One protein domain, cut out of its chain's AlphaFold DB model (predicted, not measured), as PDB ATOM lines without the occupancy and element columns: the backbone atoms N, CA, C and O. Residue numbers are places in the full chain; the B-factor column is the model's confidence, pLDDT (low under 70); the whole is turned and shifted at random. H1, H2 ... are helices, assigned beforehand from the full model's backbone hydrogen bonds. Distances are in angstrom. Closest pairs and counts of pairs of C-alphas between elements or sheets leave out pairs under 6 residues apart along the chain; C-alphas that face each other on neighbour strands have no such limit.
ATOM      1  N   ALA A   2       0.152 -30.855 -54.812       24.59
ATOM      2  CA  ALA A   2       0.339 -29.696 -53.938       24.59
ATOM      3  C   ALA A   2      -0.661 -29.848 -52.784       24.59
ATOM      4  O   ALA A   2      -1.782 -29.364 -52.862       24.59
ATOM      5  N   ARG A   3      -0.295 -30.628 -51.758       42.41
ATOM      6  CA  ARG A   3      -1.093 -30.789 -50.529       42.41
ATOM      7  C   ARG A   3      -0.931 -29.558 -49.629       42.41
ATOM      8  O   ARG A   3      -0.400 -29.699 -48.538       42.41
ATOM      9  N   ARG A   4      -1.217 -28.339 -50.094       46.84
ATOM     10  CA  ARG A   4      -0.882 -27.129 -49.312       46.84
ATOM     11  C   ARG A   4      -1.847 -25.982 -49.560       46.84
ATOM     12  O   ARG A   4      -1.485 -25.025 -50.227       46.84
ATOM     13  N   PHE A   5      -3.077 -26.126 -49.068       31.84
ATOM     14  CA  PHE A   5      -3.963 -24.997 -48.782       31.84
ATOM     15  C   PHE A   5      -4.882 -25.357 -47.608       31.84
ATOM     16  O   PHE A   5      -5.500 -26.420 -47.613       31.84
ATOM     17  N   GLY A   6      -4.970 -24.471 -46.610       46.22
ATOM     18  CA  GLY A   6      -5.985 -24.535 -45.556       46.22
ATOM     19  C   GLY A   6      -5.480 -24.258 -44.131       46.22
ATOM     20  O   GLY A   6      -4.282 -24.060 -43.912       46.22
ATOM     21  N   PRO A   7      -6.395 -24.273 -43.141       41.62
ATOM     22  CA  PRO A   7      -6.103 -24.024 -41.722       41.62
ATOM     23  C   PRO A   7      -5.076 -24.990 -41.109       41.62
ATOM     24  O   PRO A   7      -4.437 -24.670 -40.109       41.62
ATOM     25  N   GLU A   8      -4.920 -26.181 -41.697       51.47
ATOM     26  CA  GLU A   8      -3.962 -27.197 -41.245       51.47
ATOM     27  C   GLU A   8      -2.510 -26.760 -41.484       51.47
ATOM     28  O   GLU A   8      -1.656 -26.971 -40.628       51.47
ATOM     29  N   GLU A   9      -2.223 -26.088 -42.603       49.72
ATOM     30  CA  GLU A   9      -0.880 -25.574 -42.891       49.72
ATOM     31  C   GLU A   9      -0.560 -24.340 -42.040       49.72
ATOM     32  O   GLU A   9       0.536 -24.247 -41.487       49.72
ATOM     33  N   SER A  10      -1.520 -23.421 -41.873       41.56
ATOM     34  CA  SER A  10      -1.323 -22.203 -41.073       41.56
ATOM     35  C   SER A  10      -1.134 -22.482 -39.579       41.56
ATOM     36  O   SER A  10      -0.512 -21.678 -38.887       41.56
ATOM     37  N   ARG A  11      -1.610 -23.635 -39.090       45.94
ATOM     38  CA  ARG A  11      -1.377 -24.121 -37.722       45.94
ATOM     39  C   ARG A  11      -0.215 -25.118 -37.604       45.94
ATOM     40  O   ARG A  11       0.080 -25.552 -36.497       45.94
ATOM     41  N   GLY A  12       0.447 -25.489 -38.706       46.62
ATOM     42  CA  GLY A  12       1.519 -26.497 -38.707       46.62
ATOM     43  C   GLY A  12       1.048 -27.931 -38.411       46.62
ATOM     44  O   GLY A  12       1.866 -28.783 -38.087       46.62
ATOM     45  N   LEU A  13      -0.255 -28.200 -38.533       49.00
ATOM     46  CA  LEU A  13      -0.950 -29.423 -38.114       49.00
ATOM     47  C   LEU A  13      -1.177 -30.412 -39.267       49.00
ATOM     48  O   LEU A  13      -2.165 -31.146 -39.260       49.00
ATOM     49  N   ALA A  14      -0.279 -30.467 -40.255       50.44
ATOM     50  CA  ALA A  14      -0.328 -31.438 -41.360       50.44
ATOM     51  C   ALA A  14      -0.008 -32.889 -40.906       50.44
ATOM     52  O   ALA A  14       0.740 -33.611 -41.555       50.44
ATOM     53  N   GLY A  15      -0.577 -33.294 -39.771       52.47
ATOM     54  CA  GLY A  15      -0.280 -34.488 -38.981       52.47
ATOM     55  C   GLY A  15      -0.999 -34.509 -37.619       52.47
ATOM     56  O   GLY A  15      -0.783 -35.426 -36.838       52.47
ATOM     57  N   GLY A  16      -1.847 -33.517 -37.307       59.62
ATOM     58  CA  GLY A  16      -2.383 -33.353 -35.955       59.62
ATOM     59  C   GLY A  16      -1.322 -32.909 -34.938       59.62
ATOM     60  O   GLY A  16      -0.168 -32.659 -35.275       59.62
ATOM     61  N   SER A  17      -1.720 -32.797 -33.674       67.00
ATOM     62  CA  SER A  17      -0.855 -32.476 -32.524       67.00
ATOM     63  C   SER A  17       0.074 -33.625 -32.100       67.00
ATOM     64  O   SER A  17       0.852 -33.474 -31.162       67.00
ATOM     65  N   LEU A  18      -0.038 -34.782 -32.754       80.19
ATOM     66  CA  LEU A  18       0.662 -36.012 -32.395       80.19
ATOM     67  C   LEU A  18       2.074 -36.129 -32.983       80.19
ATOM     68  O   LEU A  18       2.913 -36.821 -32.407       80.19
ATOM     69  N   VAL A  19       2.342 -35.485 -34.121       86.19
ATOM     70  CA  VAL A  19       3.600 -35.661 -34.861       86.19
ATOM     71  C   VAL A  19       4.668 -34.693 -34.364       86.19
ATOM     72  O   VAL A  19       4.429 -33.494 -34.210       86.19
ATOM     73  N   SER A  20       5.880 -35.202 -34.159       89.75
ATOM     74  CA  SER A  20       7.040 -34.402 -33.776       89.75
ATOM     75  C   SER A  20       7.437 -33.389 -34.858       89.75
ATOM     76  O   SER A  20       7.369 -33.639 -36.065       89.75
ATOM     77  N   ALA A  21       7.937 -32.229 -34.423       88.19
ATOM     78  CA  ALA A  21       8.433 -31.192 -35.329       88.19
ATOM     79  C   ALA A  21       9.602 -31.680 -36.208       88.19
ATOM     80  O   ALA A  21       9.759 -31.228 -37.347       88.19
ATOM     81  N   GLU A  22      10.414 -32.610 -35.695       92.00
ATOM     82  CA  GLU A  22      11.489 -33.244 -36.455       92.00
ATOM     83  C   GLU A  22      10.938 -34.130 -37.581       92.00
ATOM     84  O   GLU A  22      11.340 -33.959 -38.736       92.00
ATOM     85  N   SER A  23       9.965 -35.000 -37.292       91.44
ATOM     86  CA  SER A  23       9.337 -35.842 -38.316       91.44
ATOM     87  C   SER A  23       8.644 -35.004 -39.398       91.44
ATOM     88  O   SER A  23       8.856 -35.229 -40.593       91.44
ATOM     89  N   LEU A  24       7.923 -33.941 -39.012       86.94
ATOM     90  CA  LEU A  24       7.317 -32.997 -39.963       86.94
ATOM     91  C   LEU A  24       8.357 -32.309 -40.860       86.94
ATOM     92  O   LEU A  24       8.108 -32.061 -42.045       86.94
ATOM     93  N   ARG A  25       9.545 -31.998 -40.325       90.19
ATOM     94  CA  ARG A  25      10.642 -31.424 -41.113       90.19
ATOM     95  C   ARG A  25      11.129 -32.410 -42.173       90.19
ATOM     96  O   ARG A  25      11.301 -31.998 -43.325       90.19
ATOM     97  N   TYR A  26      11.336 -33.675 -41.814       93.50
ATOM     98  CA  TYR A  26      11.755 -34.708 -42.763       93.50
ATOM     99  C   TYR A  26      10.682 -34.992 -43.818       93.50
ATOM    100  O   TYR A  26      10.997 -35.015 -45.009       93.50
ATOM    101  N   GLN A  27       9.410 -35.073 -43.423       86.31
ATOM    102  CA  GLN A  27       8.291 -35.198 -44.356       86.31
ATOM    103  C   GLN A  27       8.265 -34.037 -45.358       86.31
ATOM    104  O   GLN A  27       8.182 -34.254 -46.566       86.31
ATOM    105  N   LYS A  28       8.443 -32.795 -44.894       86.12
ATOM    106  CA  LYS A  28       8.495 -31.624 -45.779       86.12
ATOM    107  C   LYS A  28       9.655 -31.689 -46.776       86.12
ATOM    108  O   LYS A  28       9.496 -31.237 -47.912       86.12
ATOM    109  N   MET A  29      10.815 -32.212 -46.372       89.00
ATOM    110  CA  MET A  29      11.946 -32.435 -47.280       89.00
ATOM    111  C   MET A  29      11.613 -33.493 -48.335       89.00
ATOM    112  O   MET A  29      11.823 -33.235 -49.522       89.00
ATOM    113  N   ALA A  30      11.037 -34.625 -47.917       84.50
ATOM    114  CA  ALA A  30      10.602 -35.690 -48.814       84.50
ATOM    115  C   ALA A  30       9.575 -35.183 -49.842       84.50
ATOM    116  O   ALA A  30       9.774 -35.346 -51.045       84.50
ATOM    117  N   ASP A  31       8.536 -34.476 -49.394       79.31
ATOM    118  CA  ASP A  31       7.504 -33.900 -50.264       79.31
ATOM    119  C   ASP A  31       8.090 -32.938 -51.304       79.31
ATOM    120  O   ASP A  31       7.702 -32.961 -52.473       79.31
ATOM    121  N   ASN A  32       9.032 -32.081 -50.894       81.88
ATOM    122  CA  ASN A  32       9.667 -31.124 -51.798       81.88
ATOM    123  C   ASN A  32      10.497 -31.832 -52.882       81.88
ATOM    124  O   ASN A  32      10.499 -31.384 -54.027       81.88
ATOM    125  N   LEU A  33      11.185 -32.925 -52.542       82.31
ATOM    126  CA  LEU A  33      11.932 -33.739 -53.506       82.31
ATOM    127  C   LEU A  33      10.989 -34.485 -54.459       82.31
ATOM    128  O   LEU A  33      11.193 -34.453 -55.674       82.31
ATOM    129  N   CYS A  34       9.899 -35.060 -53.948       77.38
ATOM    130  CA  CYS A  34       8.850 -35.659 -54.776       77.38
ATOM    131  C   CYS A  34       8.239 -34.640 -55.749       77.38
ATOM    132  O   CYS A  34       8.080 -34.934 -56.933       77.38
ATOM    133  N   ALA A  35       7.962 -33.415 -55.291       74.62
ATOM    134  CA  ALA A  35       7.450 -32.334 -56.134       74.62
ATOM    135  C   ALA A  35       8.439 -31.902 -57.234       74.62
ATOM    136  O   ALA A  35       8.018 -31.415 -58.280       74.62
ATOM    137  N   GLN A  36       9.741 -32.107 -57.022       82.25
ATOM    138  CA  GLN A  36      10.795 -31.878 -58.016       82.25
ATOM    139  C   GLN A  36      11.004 -33.072 -58.964       82.25
ATOM    140  O   GLN A  36      11.924 -33.043 -59.778       82.25
ATOM    141  N   GLY A  37      10.186 -34.126 -58.870       79.94
ATOM    142  CA  GLY A  37      10.344 -35.336 -59.678       79.94
ATOM    143  C   GLY A  37      11.518 -36.216 -59.237       79.94
ATOM    144  O   GLY A  37      12.019 -37.000 -60.036       79.94
ATOM    145  N   LYS A  38      11.954 -36.099 -57.975       84.75
ATOM    146  CA  LYS A  38      13.081 -36.845 -57.389       84.75
ATOM    147  C   LYS A  38      12.627 -37.801 -56.268       84.75
ATOM    148  O   LYS A  38      13.085 -37.670 -55.133       84.75
ATOM    149  N   PRO A  39      11.726 -38.763 -56.541       82.94
ATOM    150  CA  PRO A  39      11.162 -39.635 -55.507       82.94
ATOM    151  C   PRO A  39      12.207 -40.529 -54.822       82.94
ATOM    152  O   PRO A  39      12.114 -40.767 -53.622       82.94
ATOM    153  N   ASN A  40      13.239 -40.976 -55.543       83.81
ATOM    154  CA  ASN A  40      14.274 -41.847 -54.974       83.81
ATOM    155  C   ASN A  40      15.179 -41.104 -53.979       83.81
ATOM    156  O   ASN A  40      15.548 -41.660 -52.950       83.81
ATOM    157  N   GLU A  41      15.492 -39.829 -54.243       91.69
ATOM    158  CA  GLU A  41      16.255 -38.977 -53.314       91.69
ATOM    159  C   GLU A  41      15.457 -38.664 -52.037       91.69
ATOM    160  O   GLU A  41      16.038 -38.330 -51.007       91.69
ATOM    161  N   ALA A  42      14.126 -38.770 -52.088       88.75
ATOM    162  CA  ALA A  42      13.250 -38.507 -50.954       88.75
ATOM    163  C   ALA A  42      13.213 -39.661 -49.935       88.75
ATOM    164  O   ALA A  42      12.924 -39.415 -48.765       88.75
ATOM    165  N   VAL A  43      13.543 -40.895 -50.344       92.06
ATOM    166  CA  VAL A  43      13.419 -42.112 -49.516       92.06
ATOM    167  C   VAL A  43      14.116 -42.007 -48.151       92.06
ATOM    168  O   VAL A  43      13.457 -42.304 -47.155       92.06
ATOM    169  N   PRO A  44      15.378 -41.541 -48.026       96.50
ATOM    170  CA  PRO A  44      16.031 -41.443 -46.717       96.50
ATOM    171  C   PRO A  44      15.292 -40.514 -45.745       96.50
ATOM    172  O   PRO A  44      15.217 -40.793 -44.551       96.50
ATOM    173  N   PHE A  45      14.701 -39.430 -46.257       94.75
ATOM    174  CA  PHE A  45      13.902 -38.506 -45.453       94.75
ATOM    175  C   PHE A  45      12.548 -39.112 -45.068       94.75
ATOM    176  O   PHE A  45      12.077 -38.877 -43.961       94.75
ATOM    177  N   MET A  46      11.941 -39.923 -45.941       90.88
ATOM    178  CA  MET A  46      10.720 -40.660 -45.596       90.88
ATOM    179  C   MET A  46      10.978 -41.646 -44.458       90.88
ATOM    180  O   MET A  46      10.255 -41.620 -43.470       90.88
ATOM    181  N   LEU A  47      12.047 -42.444 -44.552       95.25
ATOM    182  CA  LEU A  47      12.419 -43.405 -43.510       95.25
ATOM    183  C   LEU A  47      12.683 -42.713 -42.168       95.25
ATOM    184  O   LEU A  47      12.211 -43.183 -41.140       95.25
ATOM    185  N   LYS A  48      13.356 -41.555 -42.180       96.31
ATOM    186  CA  LYS A  48      13.559 -40.739 -40.975       96.31
ATOM    187  C   LYS A  48      12.256 -40.201 -40.387       96.31
ATOM    188  O   LYS A  48      12.092 -40.202 -39.176       96.31
ATOM    189  N   ALA A  49      11.313 -39.765 -41.220       93.12
ATOM    190  CA  ALA A  49       9.996 -39.339 -40.746       93.12
ATOM    191  C   ALA A  49       9.172 -40.508 -40.163       93.12
ATOM    192  O   ALA A  49       8.453 -40.301 -39.188       93.12
ATOM    193  N   MET A  50       9.313 -41.720 -40.713       93.81
ATOM    194  CA  MET A  50       8.643 -42.945 -40.243       93.81
ATOM    195  C   MET A  50       9.130 -43.442 -38.874       93.81
ATOM    196  O   MET A  50       8.444 -44.252 -38.256       93.81
ATOM    197  N   GLU A  51      10.284 -42.974 -38.381       94.12
ATOM    198  CA  GLU A  51      10.748 -43.278 -37.015       94.12
ATOM    199  C   GLU A  51       9.758 -42.747 -35.958       94.12
ATOM    200  O   GLU A  51       9.608 -43.338 -34.886       94.12
ATOM    201  N   ASP A  52       9.025 -41.677 -36.283       92.44
ATOM    202  CA  ASP A  52       7.905 -41.185 -35.488       92.44
ATOM    203  C   ASP A  52       6.619 -41.947 -35.840       92.44
ATOM    204  O   ASP A  52       5.980 -41.696 -36.865       92.44
ATOM    205  N   LYS A  53       6.212 -42.853 -34.946       89.44
ATOM    206  CA  LYS A  53       5.018 -43.700 -35.104       89.44
ATOM    207  C   LYS A  53       3.711 -42.914 -35.213       89.44
ATOM    208  O   LYS A  53       2.713 -43.460 -35.671       89.44
ATOM    209  N   ASN A  54       3.696 -41.646 -34.815       89.06
ATOM    210  CA  ASN A  54       2.521 -40.801 -34.957       89.06
ATOM    211  C   ASN A  54       2.395 -40.207 -36.367       89.06
ATOM    212  O   ASN A  54       1.313 -39.757 -36.752       89.06
ATOM    213  N   ASN A  55       3.475 -40.197 -37.158       90.31
ATOM    214  CA  ASN A  55       3.439 -39.695 -38.526       90.31
ATOM    215  C   ASN A  55       2.893 -40.750 -39.489       90.31
ATOM    216  O   ASN A  55       3.625 -41.376 -40.241       90.31
ATOM    217  N   VAL A  56       1.579 -40.935 -39.494       90.44
ATOM    218  CA  VAL A  56       0.927 -41.912 -40.379       90.44
ATOM    219  C   VAL A  56       0.867 -41.424 -41.838       90.44
ATOM    220  O   VAL A  56       0.895 -42.222 -42.774       90.44
ATOM    221  N   ASP A  57       0.841 -40.107 -42.072       84.38
ATOM    222  CA  ASP A  57       0.697 -39.530 -43.420       84.38
ATOM    223  C   ASP A  57       1.917 -39.824 -44.313       84.38
ATOM    224  O   ASP A  57       1.776 -39.951 -45.533       84.38
ATOM    225  N   ILE A  58       3.109 -39.991 -43.721       89.06
ATOM    226  CA  ILE A  58       4.326 -40.331 -44.471       89.06
ATOM    227  C   ILE A  58       4.233 -41.701 -45.151       89.06
ATOM    228  O   ILE A  58       4.788 -41.862 -46.238       89.06
ATOM    229  N   PHE A  59       3.495 -42.664 -44.583       91.12
ATOM    230  CA  PHE A  59       3.298 -43.985 -45.193       91.12
ATOM    231  C   PHE A  59       2.602 -43.857 -46.547       91.12
ATOM    232  O   PHE A  59       2.926 -44.589 -47.480       91.12
ATOM    233  N   VAL A  60       1.720 -42.864 -46.704       87.62
ATOM    234  CA  VAL A  60       1.095 -42.554 -47.994       87.62
ATOM    235  C   VAL A  60       2.138 -42.121 -49.013       87.62
ATOM    236  O   VAL A  60       2.152 -42.626 -50.133       87.62
ATOM    237  N   THR A  61       3.030 -41.205 -48.639       85.25
ATOM    238  CA  THR A  61       4.107 -40.741 -49.521       85.25
ATOM    239  C   THR A  61       5.091 -41.873 -49.839       85.25
ATOM    240  O   THR A  61       5.473 -42.042 -50.998       85.25
ATOM    241  N   PHE A  62       5.439 -42.694 -48.846       88.06
ATOM    242  CA  PHE A  62       6.339 -43.834 -49.007       88.06
ATOM    243  C   PHE A  62       5.741 -44.944 -49.883       88.06
ATOM    244  O   PHE A  62       6.464 -45.579 -50.650       88.06
ATOM    245  N   ALA A  63       4.422 -45.139 -49.861       87.31
ATOM    246  CA  ALA A  63       3.738 -46.083 -50.740       87.31
ATOM    247  C   ALA A  63       3.913 -45.730 -52.231       87.31
ATOM    248  O   ALA A  63       4.090 -46.620 -53.062       87.31
ATOM    249  N   PHE A  64       3.939 -44.439 -52.590       81.69
ATOM    250  CA  PHE A  64       4.090 -43.999 -53.987       81.69
ATOM    251  C   PHE A  64       5.484 -44.225 -54.581       81.69
ATOM    252  O   PHE A  64       5.624 -44.177 -55.803       81.69
ATOM    253  N   VAL A  65       6.503 -44.457 -53.751       81.50
ATOM    254  CA  VAL A  65       7.879 -44.717 -54.210       81.50
ATOM    255  C   VAL A  65       8.233 -46.205 -54.211       81.50
ATOM    256  O   VAL A  65       9.360 -46.572 -54.538       81.50
ATOM    257  N   GLN A  66       7.279 -47.075 -53.865       86.19
ATOM    258  CA  GLN A  66       7.494 -48.516 -53.901       86.19
ATOM    259  C   GLN A  66       7.608 -49.044 -55.331       86.19
ATOM    260  O   GLN A  66       7.065 -48.492 -56.285       86.19
ATOM    261  N   GLN A  67       8.293 -50.180 -55.463       81.81
ATOM    262  CA  GLN A  67       8.584 -50.816 -56.755       81.81
ATOM    263  C   GLN A  67       7.321 -51.238 -57.519       81.81
ATOM    264  O   GLN A  67       7.339 -51.342 -58.741       81.81
ATOM    265  N   ASN A  68       6.242 -51.547 -56.798       86.00
ATOM    266  CA  ASN A  68       4.963 -51.954 -57.361       86.00
ATOM    267  C   ASN A  68       3.827 -51.713 -56.353       86.00
ATOM    268  O   ASN A  68       4.065 -51.508 -55.161       86.00
ATOM    269  N   TYR A  69       2.585 -51.793 -56.836       87.56
ATOM    270  CA  TYR A  69       1.396 -51.549 -56.016       87.56
ATOM    271  C   TYR A  69       1.204 -52.558 -54.879       87.56
ATOM    272  O   TYR A  69       0.636 -52.196 -53.856       87.56
ATOM    273  N   ARG A  70       1.711 -53.791 -55.006       93.31
ATOM    274  CA  ARG A  70       1.612 -54.793 -53.936       93.31
ATOM    275  C   ARG A  70       2.435 -54.380 -52.717       93.31
ATOM    276  O   ARG A  70       1.891 -54.318 -51.624       93.31
ATOM    277  N   LYS A  71       3.699 -54.002 -52.924       92.69
ATOM    278  CA  LYS A  71       4.553 -53.453 -51.859       92.69
ATOM    279  C   LYS A  71       4.004 -52.138 -51.308       92.69
ATOM    280  O   LYS A  71       4.080 -51.888 -50.113       92.69
ATOM    281  N   ALA A  72       3.433 -51.297 -52.172       91.31
ATOM    282  CA  ALA A  72       2.756 -50.078 -51.734       91.31
ATOM    283  C   ALA A  72       1.572 -50.386 -50.804       91.31
ATOM    284  O   ALA A  72       1.376 -49.676 -49.826       91.31
ATOM    285  N   LEU A  73       0.800 -51.441 -51.090       93.25
ATOM    286  CA  LEU A  73      -0.318 -51.859 -50.249       93.25
ATOM    287  C   LEU A  73       0.164 -52.399 -48.899       93.25
ATOM    288  O   LEU A  73      -0.381 -51.983 -47.886       93.25
ATOM    289  N   GLU A  74       1.207 -53.236 -48.889       96.88
ATOM    290  CA  GLU A  74       1.842 -53.754 -47.662       96.88
ATOM    291  C   GLU A  74       2.296 -52.600 -46.746       96.88
ATOM    292  O   GLU A  74       1.922 -52.548 -45.578       96.88
ATOM    293  N   VAL A  75       2.981 -51.592 -47.304       95.25
ATOM    294  CA  VAL A  75       3.383 -50.375 -46.568       95.25
ATOM    295  C   VAL A  75       2.188 -49.657 -45.939       95.25
ATOM    296  O   VAL A  75       2.273 -49.168 -44.814       95.25
ATOM    297  N   LEU A  76       1.075 -49.539 -46.662       95.19
ATOM    298  CA  LEU A  76      -0.103 -48.854 -46.140       95.19
ATOM    299  C   LEU A  76      -0.828 -49.687 -45.075       95.19
ATOM    300  O   LEU A  76      -1.383 -49.112 -44.145       95.19
ATOM    301  N   GLU A  77      -0.812 -51.016 -45.184       97.50
ATOM    302  CA  GLU A  77      -1.345 -51.916 -44.158       97.50
ATOM    303  C   GLU A  77      -0.535 -51.826 -42.858       97.50
ATOM    304  O   GLU A  77      -1.130 -51.711 -41.787       97.50
ATOM    305  N   ASP A  78       0.795 -51.747 -42.945       96.88
ATOM    306  CA  ASP A  78       1.655 -51.484 -41.784       96.88
ATOM    307  C   ASP A  78       1.350 -50.110 -41.165       96.88
ATOM    308  O   ASP A  78       1.176 -49.978 -39.950       96.88
ATOM    309  N   GLY A  79       1.218 -49.080 -42.008       95.94
ATOM    310  CA  GLY A  79       0.849 -47.734 -41.572       95.94
ATOM    311  C   GLY A  79      -0.529 -47.676 -40.905       95.94
ATOM    312  O   GLY A  79      -0.716 -46.912 -39.957       95.94
ATOM    313  N   LYS A  80      -1.481 -48.512 -41.344       97.25
ATOM    314  CA  LYS A  80      -2.795 -48.658 -40.704       97.25
ATOM    315  C   LYS A  80      -2.647 -49.177 -39.273       97.25
ATOM    316  O   LYS A  80      -3.153 -48.535 -38.360       97.25
ATOM    317  N   LEU A  81      -1.921 -50.279 -39.069       97.31
ATOM    318  CA  LEU A  81      -1.729 -50.879 -37.740       97.31
ATOM    319  C   LEU A  81      -1.039 -49.914 -36.763       97.31
ATOM    320  O   LEU A  81      -1.436 -49.789 -35.603       97.31
ATOM    321  N   ILE A  82      -0.022 -49.196 -37.248       95.69
ATOM    322  CA  ILE A  82       0.689 -48.176 -36.470       95.69
ATOM    323  C   ILE A  82      -0.247 -47.013 -36.116       95.69
ATOM    324  O   ILE A  82      -0.258 -46.560 -34.971       95.69
ATOM    325  N   GLY A  83      -1.054 -46.553 -37.076       94.81
ATOM    326  CA  GLY A  83      -2.022 -45.484 -36.857       94.81
ATOM    327  C   GLY A  83      -3.123 -45.854 -35.866       94.81
ATOM    328  O   GLY A  83      -3.465 -45.030 -35.021       94.81
ATOM    329  N   GLU A  84      -3.623 -47.091 -35.912       95.81
ATOM    330  CA  GLU A  84      -4.579 -47.611 -34.927       95.81
ATOM    331  C   GLU A  84      -3.971 -47.591 -33.523       95.81
ATOM    332  O   GLU A  84      -4.529 -46.969 -32.621       95.81
ATOM    333  N   SER A  85      -2.762 -48.137 -33.367       95.50
ATOM    334  CA  SER A  85      -2.053 -48.154 -32.080       95.50
ATOM    335  C   SER A  85      -1.777 -46.745 -31.530       95.50
ATOM    336  O   SER A  85      -1.907 -46.499 -30.330       95.50
ATOM    337  N   SER A  86      -1.397 -45.799 -32.396       93.38
ATOM    338  CA  SER A  86      -1.148 -44.400 -32.015       93.38
ATOM    339  C   SER A  86      -2.426 -43.712 -31.517       93.38
ATOM    340  O   SER A  86      -2.424 -43.063 -30.467       93.38
ATOM    341  N   LEU A  87      -3.539 -43.896 -32.233       94.06
ATOM    342  CA  LEU A  87      -4.822 -43.302 -31.871       94.06
ATOM    343  C   LEU A  87      -5.414 -43.934 -30.606       94.06
ATOM    344  O   LEU A  87      -5.897 -43.199 -29.746       94.06
ATOM    345  N   GLU A  88      -5.306 -45.252 -30.433       95.31
ATOM    346  CA  GLU A  88      -5.697 -45.938 -29.195       95.31
ATOM    347  C   GLU A  88      -4.865 -45.471 -27.997       95.31
ATOM    348  O   GLU A  88      -5.402 -45.230 -26.917       95.31
ATOM    349  N   SER A  89      -3.559 -45.255 -28.183       93.81
ATOM    350  CA  SER A  89      -2.700 -44.728 -27.119       93.81
ATOM    351  C   SER A  89      -3.099 -43.317 -26.677       93.81
ATOM    352  O   SER A  89      -2.859 -42.967 -25.521       93.81
ATOM    353  N   LYS A  90      -3.663 -42.492 -27.569       92.31
ATOM    354  CA  LYS A  90      -4.087 -41.123 -27.239       92.31
ATOM    355  C   LYS A  90      -5.511 -41.052 -26.696       92.31
ATOM    356  O   LYS A  90      -5.765 -40.315 -25.747       92.31
ATOM    357  N   TYR A  91      -6.437 -41.756 -27.338       93.69
ATOM    358  CA  TYR A  91      -7.877 -41.624 -27.106       93.69
ATOM    359  C   TYR A  91      -8.481 -42.798 -26.327       93.69
ATOM    360  O   TYR A  91      -9.671 -42.776 -26.017       93.69
ATOM    361  N   GLY A  92      -7.665 -43.791 -25.977       95.19
ATOM    362  CA  GLY A  92      -8.060 -44.983 -25.237       95.19
ATOM    363  C   GLY A  92      -8.317 -46.199 -26.138       95.19
ATOM    364  O   GLY A  92      -8.505 -46.062 -27.347       95.19
ATOM    365  N   PRO A  93      -8.387 -47.405 -25.546       95.06
ATOM    366  CA  PRO A  93      -8.543 -48.672 -26.275       95.06
ATOM    367  C   PRO A  93      -9.892 -48.817 -26.999       95.06
ATOM    368  O   PRO A  93     -10.082 -49.735 -27.792       95.06
ATOM    369  N   ASP A  94     -10.845 -47.924 -26.726       95.19
ATOM    370  CA  ASP A  94     -12.168 -47.919 -27.351       95.19
ATOM    371  C   ASP A  94     -12.260 -46.929 -28.528       95.19
ATOM    372  O   ASP A  94     -13.334 -46.752 -29.097       95.19
ATOM    373  N   ALA A  95     -11.144 -46.301 -28.927       95.50
ATOM    374  CA  ALA A  95     -11.080 -45.297 -29.994       95.50
ATOM    375  C   ALA A  95     -11.712 -45.758 -31.323       95.50
ATOM    376  O   ALA A  95     -12.323 -44.955 -32.026       95.50
ATOM    377  N   PHE A  96     -11.609 -47.049 -31.645       96.19
ATOM    378  CA  PHE A  96     -12.159 -47.646 -32.867       96.19
ATOM    379  C   PHE A  96     -13.427 -48.476 -32.638       96.19
ATOM    380  O   PHE A  96     -13.959 -49.037 -33.599       96.19
ATOM    381  N   LYS A  97     -13.932 -48.583 -31.404       94.75
ATOM    382  CA  LYS A  97     -15.137 -49.373 -31.112       94.75
ATOM    383  C   LYS A  97     -16.399 -48.596 -31.467       94.75
ATOM    384  O   LYS A  97     -16.462 -47.383 -31.278       94.75
ATOM    385  N   ASP A  98     -17.416 -49.302 -31.954       91.88
ATOM    386  CA  ASP A  98     -18.740 -48.711 -32.167       91.88
ATOM    387  C   ASP A  98     -19.295 -48.177 -30.838       91.88
ATOM    388  O   ASP A  98     -19.219 -48.849 -29.809       91.88
ATOM    389  N   GLY A  99     -19.809 -46.944 -30.848       88.06
ATOM    390  CA  GLY A  99     -20.218 -46.228 -29.632       88.06
ATOM    391  C   GLY A  99     -19.060 -45.659 -28.800       88.06
ATOM    392  O   GLY A  99     -19.306 -45.034 -27.771       88.06
ATOM    393  N   GLY A 100     -17.813 -45.855 -29.236       91.00
ATOM    394  CA  GLY A 100     -16.627 -45.237 -28.653       91.00
ATOM    395  C   GLY A 100     -16.528 -43.731 -28.939       91.00
ATOM    396  O   GLY A 100     -17.351 -43.161 -29.656       91.00
ATOM    397  N   PRO A 101     -15.493 -43.057 -28.409       89.69
ATOM    398  CA  PRO A 101     -15.405 -41.600 -28.419       89.69
ATOM    399  C   PRO A 101     -15.091 -40.984 -29.787       89.69
ATOM    400  O   PRO A 101     -15.215 -39.772 -29.918       89.69
ATOM    401  N   LEU A 102     -14.650 -41.750 -30.791       93.44
ATOM    402  CA  LEU A 102     -14.242 -41.194 -32.093       93.44
ATOM    403  C   LEU A 102     -15.074 -41.691 -33.278       93.44
ATOM    404  O   LEU A 102     -15.249 -40.939 -34.237       93.44
ATOM    405  N   VAL A 103     -15.551 -42.940 -33.255       94.44
ATOM    406  CA  VAL A 103     -16.277 -43.544 -34.386       94.44
ATOM    407  C   VAL A 103     -17.498 -42.692 -34.738       94.44
ATOM    408  O   VAL A 103     -18.294 -42.346 -33.873       94.44
ATOM    409  N   GLY A 104     -17.625 -42.329 -36.014       92.06
ATOM    410  CA  GLY A 104     -18.662 -41.424 -36.510       92.06
ATOM    411  C   GLY A 104     -18.188 -39.986 -36.746       92.06
ATOM    412  O   GLY A 104     -18.798 -39.280 -37.545       92.06
ATOM    413  N   GLN A 105     -17.092 -39.567 -36.106       91.19
ATOM    414  CA  GLN A 105     -16.621 -38.175 -36.093       91.19
ATOM    415  C   GLN A 105     -15.108 -38.029 -36.330       91.19
ATOM    416  O   GLN A 105     -14.515 -36.996 -36.016       91.19
ATOM    417  N   PHE A 106     -14.455 -39.038 -36.917       92.50
ATOM    418  CA  PHE A 106     -13.008 -39.017 -37.182       92.50
ATOM    419  C   PHE A 106     -12.575 -37.723 -37.906       92.50
ATOM    420  O   PHE A 106     -11.650 -37.033 -37.491       92.50
ATOM    421  N   ASN A 107     -13.289 -37.295 -38.941       85.69
ATOM    422  CA  ASN A 107     -12.942 -36.108 -39.718       85.69
ATOM    423  C   ASN A 107     -13.047 -34.793 -38.924       85.69
ATOM    424  O   ASN A 107     -12.395 -33.805 -39.276       85.69
ATOM    425  N   GLU A 108     -13.829 -34.764 -37.849       87.38
ATOM    426  CA  GLU A 108     -13.923 -33.617 -36.940       87.38
ATOM    427  C   GLU A 108     -12.708 -33.549 -36.003       87.38
ATOM    428  O   GLU A 108     -12.262 -32.465 -35.620       87.38
ATOM    429  N   VAL A 109     -12.089 -34.698 -35.726       89.38
ATOM    430  CA  VAL A 109     -10.893 -34.824 -34.893       89.38
ATOM    431  C   VAL A 109      -9.632 -34.754 -35.757       89.38
ATOM    432  O   VAL A 109      -9.252 -35.710 -36.436       89.38
ATOM    433  N   MET A 110      -8.936 -33.613 -35.696       84.88
ATOM    434  CA  MET A 110      -7.750 -33.330 -36.525       84.88
ATOM    435  C   MET A 110      -6.688 -34.439 -36.491       84.88
ATOM    436  O   MET A 110      -6.107 -34.750 -37.529       84.88
ATOM    437  N   ASP A 111      -6.458 -35.049 -35.326       87.75
ATOM    438  CA  ASP A 111      -5.429 -36.080 -35.144       87.75
ATOM    439  C   ASP A 111      -5.738 -37.386 -35.890       87.75
ATOM    440  O   ASP A 111      -4.819 -38.139 -36.197       87.75
ATOM    441  N   THR A 112      -7.001 -37.648 -36.245       91.50
ATOM    442  CA  THR A 112      -7.374 -38.860 -36.994       91.50
ATOM    443  C   THR A 112      -7.386 -38.650 -38.515       91.50
ATOM    444  O   THR A 112      -7.396 -39.611 -39.286       91.50
ATOM    445  N   ARG A 113      -7.339 -37.400 -38.998       89.25
ATOM    446  CA  ARG A 113      -7.349 -37.099 -40.442       89.25
ATOM    447  C   ARG A 113      -6.193 -37.743 -41.219       89.25
ATOM    448  O   ARG A 113      -6.449 -38.223 -42.324       89.25
ATOM    449  N   PRO A 114      -4.945 -37.800 -40.700       88.69
ATOM    450  CA  PRO A 114      -3.869 -38.562 -41.338       88.69
ATOM    451  C   PRO A 114      -4.229 -40.035 -41.554       88.69
ATOM    452  O   PRO A 114      -3.986 -40.571 -42.633       88.69
ATOM    453  N   TYR A 115      -4.875 -40.663 -40.568       93.62
ATOM    454  CA  TYR A 115      -5.344 -42.044 -40.671       93.62
ATOM    455  C   TYR A 115      -6.406 -42.196 -41.771       93.62
ATOM    456  O   TYR A 115      -6.292 -43.069 -42.628       93.62
ATOM    457  N   MET A 116      -7.372 -41.273 -41.851       93.69
ATOM    458  CA  MET A 116      -8.370 -41.266 -42.933       93.69
ATOM    459  C   MET A 116      -7.744 -41.100 -44.329       93.69
ATOM    460  O   MET A 116      -8.158 -41.762 -45.284       93.69
ATOM    461  N   ARG A 117      -6.706 -40.261 -44.465       90.88
ATOM    462  CA  ARG A 117      -5.934 -40.123 -45.716       90.88
ATOM    463  C   ARG A 117      -5.172 -41.392 -46.077       90.88
ATOM    464  O   ARG A 117      -5.095 -41.726 -47.261       90.88
ATOM    465  N   LEU A 118      -4.641 -42.102 -45.083       94.06
ATOM    466  CA  LEU A 118      -4.016 -43.403 -45.285       94.06
ATOM    467  C   LEU A 118      -5.026 -44.429 -45.812       94.06
ATOM    468  O   LEU A 118      -4.745 -45.068 -46.826       94.06
ATOM    469  N   LEU A 119      -6.225 -44.512 -45.226       97.12
ATOM    470  CA  LEU A 119      -7.283 -45.398 -45.726       97.12
ATOM    471  C   LEU A 119      -7.683 -45.051 -47.170       97.12
ATOM    472  O   LEU A 119      -7.772 -45.939 -48.016       97.12
ATOM    473  N   GLN A 120      -7.829 -43.767 -47.509       94.19
ATOM    474  CA  GLN A 120      -8.111 -43.363 -48.894       94.19
ATOM    475  C   GLN A 120      -6.990 -43.779 -49.864       94.19
ATOM    476  O   GLN A 120      -7.256 -44.208 -50.991       94.19
ATOM    477  N   ALA A 121      -5.724 -43.674 -49.449       90.75
ATOM    478  CA  ALA A 121      -4.603 -44.156 -50.248       90.75
ATOM    479  C   ALA A 121      -4.653 -45.682 -50.430       90.75
ATOM    480  O   ALA A 121      -4.435 -46.162 -51.544       90.75
ATOM    481  N   MET A 122      -5.008 -46.429 -49.377       96.88
ATOM    482  CA  MET A 122      -5.201 -47.882 -49.438       96.88
ATOM    483  C   MET A 122      -6.273 -48.268 -50.448       96.88
ATOM    484  O   MET A 122      -6.025 -49.154 -51.261       96.88
ATOM    485  N   VAL A 123      -7.424 -47.583 -50.460       96.19
ATOM    486  CA  VAL A 123      -8.495 -47.814 -51.448       96.19
ATOM    487  C   VAL A 123      -7.934 -47.723 -52.862       96.19
ATOM    488  O   VAL A 123      -8.088 -48.649 -53.659       96.19
ATOM    489  N   ARG A 124      -7.224 -46.631 -53.166       91.06
ATOM    490  CA  ARG A 124      -6.644 -46.412 -54.492       91.06
ATOM    491  C   ARG A 124      -5.656 -47.516 -54.870       91.06
ATOM    492  O   ARG A 124      -5.762 -48.077 -55.956       91.06
ATOM    493  N   VAL A 125      -4.700 -47.822 -53.995       90.75
ATOM    494  CA  VAL A 125      -3.656 -48.820 -54.274       90.75
ATOM    495  C   VAL A 125      -4.245 -50.232 -54.374       90.75
ATOM    496  O   VAL A 125      -3.826 -51.009 -55.232       90.75
ATOM    497  N   ALA A 126      -5.257 -50.559 -53.570       96.25
ATOM    498  CA  ALA A 126      -5.965 -51.834 -53.648       96.25
ATOM    499  C   ALA A 126      -6.679 -52.014 -54.997       96.25
ATOM    500  O   ALA A 126      -6.621 -53.103 -55.571       96.25
ATOM    501  N   VAL A 127      -7.291 -50.956 -55.548       93.44
ATOM    502  CA  VAL A 127      -7.876 -50.992 -56.899       93.44
ATOM    503  C   VAL A 127      -6.807 -51.230 -57.969       93.44
ATOM    504  O   VAL A 127      -7.009 -52.079 -58.834       93.44
ATOM    505  N   GLU A 128      -5.653 -50.565 -57.886       89.69
ATOM    506  CA  GLU A 128      -4.528 -50.796 -58.815       89.69
ATOM    507  C   GLU A 128      -3.983 -52.236 -58.717       89.69
ATOM    508  O   GLU A 128      -3.596 -52.844 -59.716       89.69
ATOM    509  N   CYS A 129      -4.038 -52.839 -57.524       93.25
ATOM    510  CA  CYS A 129      -3.740 -54.260 -57.310       93.25
ATOM    511  C   CYS A 129      -4.844 -55.209 -57.810       93.25
ATOM    512  O   CYS A 129      -4.709 -56.422 -57.653       93.25
ATOM    513  N   LYS A 130      -5.950 -54.691 -58.362       94.94
ATOM    514  CA  LYS A 130      -7.177 -55.439 -58.697       94.94
ATOM    515  C   LYS A 130      -7.825 -56.133 -57.491       94.94
ATOM    516  O   LYS A 130      -8.672 -57.012 -57.657       94.94
ATOM    517  N   ASN A 131      -7.474 -55.724 -56.270       97.50
ATOM    518  CA  ASN A 131      -8.074 -56.212 -55.036       97.50
ATOM    519  C   ASN A 131      -9.305 -55.364 -54.675       97.50
ATOM    520  O   ASN A 131      -9.316 -54.588 -53.718       97.50
ATOM    521  N   HIS A 132     -10.362 -55.507 -55.481       97.75
ATOM    522  CA  HIS A 132     -11.603 -54.739 -55.326       97.75
ATOM    523  C   HIS A 132     -12.315 -55.014 -53.994       97.75
ATOM    524  O   HIS A 132     -12.983 -54.127 -53.470       97.75
ATOM    525  N   ARG A 133     -12.144 -56.219 -53.430       98.38
ATOM    526  CA  ARG A 133     -12.681 -56.586 -52.114       98.38
ATOM    527  C   ARG A 133     -12.058 -55.731 -51.015       98.38
ATOM    528  O   ARG A 133     -12.794 -55.053 -50.309       98.38
ATOM    529  N   LYS A 134     -10.723 -55.689 -50.936       98.31
ATOM    530  CA  LYS A 134     -10.006 -54.855 -49.960       98.31
ATOM    531  C   LYS A 134     -10.365 -53.379 -50.114       98.31
ATOM    532  O   LYS A 134     -10.571 -52.697 -49.115       98.31
ATOM    533  N   ALA A 135     -10.464 -52.890 -51.352       98.19
ATOM    534  CA  ALA A 135     -10.877 -51.516 -51.619       98.19
ATOM    535  C   ALA A 135     -12.287 -51.230 -51.065       98.19
ATOM    536  O   ALA A 135     -12.464 -50.251 -50.347       98.19
ATOM    537  N   ALA A 136     -13.264 -52.104 -51.335       98.56
ATOM    538  CA  ALA A 136     -14.625 -51.966 -50.818       98.56
ATOM    539  C   ALA A 136     -14.678 -52.033 -49.283       98.56
ATOM    540  O   ALA A 136     -15.298 -51.178 -48.665       98.56
ATOM    541  N   GLU A 137     -13.997 -53.003 -48.667       98.50
ATOM    542  CA  GLU A 137     -13.922 -53.156 -47.205       98.50
ATOM    543  C   GLU A 137     -13.280 -51.936 -46.537       98.50
ATOM    544  O   GLU A 137     -13.757 -51.470 -45.507       98.50
ATOM    545  N   THR A 138     -12.248 -51.364 -47.162       98.56
ATOM    546  CA  THR A 138     -11.601 -50.146 -46.661       98.56
ATOM    547  C   THR A 138     -12.551 -48.949 -46.739       98.56
ATOM    548  O   THR A 138     -12.634 -48.191 -45.779       98.56
ATOM    549  N   ILE A 139     -13.312 -48.787 -47.830       98.44
ATOM    550  CA  ILE A 139     -14.331 -47.729 -47.913       98.44
ATOM    551  C   ILE A 139     -15.444 -47.947 -46.877       98.44
ATOM    552  O   ILE A 139     -15.880 -46.985 -46.253       98.44
ATOM    553  N   ILE A 140     -15.896 -49.187 -46.668       98.25
ATOM    554  CA  ILE A 140     -16.909 -49.511 -45.651       98.25
ATOM    555  C   ILE A 140     -16.422 -49.102 -44.256       98.25
ATOM    556  O   ILE A 140     -17.170 -48.478 -43.507       98.25
ATOM    557  N   GLU A 141     -15.156 -49.367 -43.933       97.69
ATOM    558  CA  GLU A 141     -14.559 -48.886 -42.687       97.69
ATOM    559  C   GLU A 141     -14.498 -47.355 -42.643       97.69
ATOM    560  O   GLU A 141     -14.878 -46.752 -41.646       97.69
ATOM    561  N   MET A 142     -14.106 -46.690 -43.735       97.56
ATOM    562  CA  MET A 142     -14.111 -45.223 -43.790       97.56
ATOM    563  C   MET A 142     -15.503 -44.633 -43.522       97.56
ATOM    564  O   MET A 142     -15.596 -43.601 -42.860       97.56
ATOM    565  N   PHE A 143     -16.562 -45.295 -43.990       97.12
ATOM    566  CA  PHE A 143     -17.957 -44.949 -43.716       97.12
ATOM    567  C   PHE A 143     -18.367 -45.201 -42.265       97.12
ATOM    568  O   PHE A 143     -19.059 -44.369 -41.679       97.12
ATOM    569  N   ARG A 144     -17.915 -46.304 -41.654       96.19
ATOM    570  CA  ARG A 144     -18.108 -46.556 -40.218       96.19
ATOM    571  C   ARG A 144     -17.469 -45.448 -39.378       96.19
ATOM    572  O   ARG A 144     -18.100 -44.915 -38.471       96.19
ATOM    573  N   LEU A 145     -16.241 -45.059 -39.721       96.00
ATOM    574  CA  LEU A 145     -15.490 -44.011 -39.027       96.00
ATOM    575  C   LEU A 145     -16.037 -42.600 -39.306       96.00
ATOM    576  O   LEU A 145     -15.970 -41.747 -38.422       96.00
ATOM    577  N   ASN A 146     -16.566 -42.352 -40.511       93.81
ATOM    578  CA  ASN A 146     -17.141 -41.076 -40.953       93.81
ATOM    579  C   ASN A 146     -18.361 -41.269 -41.877       93.81
ATOM    580  O   ASN A 146     -18.220 -41.212 -43.104       93.81
ATOM    581  N   PRO A 147     -19.574 -41.400 -41.317       93.06
ATOM    582  CA  PRO A 147     -20.805 -41.594 -42.083       93.06
ATOM    583  C   PRO A 147     -21.094 -40.487 -43.102       93.06
ATOM    584  O   PRO A 147     -21.643 -40.759 -44.166       93.06
TER     585      PRO A 147
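Overview. This is residues 2 to 147 of the 470 residues of the protein "MYND-type domain-containing protein" of Lentinula edodes (UniProt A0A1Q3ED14). What shape is this? H4, H5 and H6 form a triangular core of helices; H3 packs on H4 with H2 beyond it, and H7 packs on H6 at the other side. From H2 to H7 successive helices run opposite ways, while short H1 touches no helix. What is printed? The printed part has 146 residues with seven named helices, H1 to H7 in order, and no named strand: all helix. It is compact, with a radius of gyration of the C-alphas of 14.9 A and spans of 44 by 38 by 26 A.

Along the chain. Where are the helices? H1 is residues 7 to 10, H2 21 to 35 and 20.9 A long, H3 39 to 50, and H4 57 to 63. H5 is residues 69 to 91, 31.9 A long; H6 110 to 128, 28.5 A; H7 132 to 145, 19.9 A. Which points anchor them? C-alpha 7 is at (-6.103, -24.024, -41.722) and C-alpha 145 at (-15.490, -44.011, -39.027).

Arrangement. How do the helices meet? H2 and H3 form a hairpin at 16 degrees, a shallow tilt, their closest C-alphas, Ser 23 and Ala 49, 4.3 A apart. H3 touches H4 at a steep tilt of 41 degrees, closest at Met 46 and Phe 62, C-alphas 6.4 A apart. H6 touches H7, closest at Val 123 and Ala 135, C-alphas 4.4 A apart. What of the hubs? H4 and H6 touch three helices each; H4 touches H5, closest at Ala 63 and Ala 72, C-alphas 4.2 A apart, and H6, closest at Asp 57 and Pro 114, 5.1 A. H5 and H6 come closest at Tyr 69 and Val 125, C-alphas 6.0 A apart. Are the backbones helical? Every O i to N i+4 pair is within hydrogen-bond range in H2, H5 and H7, against 5 of 8 in H3, 2 of 3 in H4 and 13 of 15 in H6; H1 is too short for such a pair.

Size, cuts and confidence. How large is it? The two C-alphas farthest apart, those of Gln 36 and Gly 99, are 44.4 A apart. Is it continuous and confident? The printed part has no cut, and the long link is H5 to H6, residues 92 to 109. Residues 2 to 17 are under 70 in pLDDT.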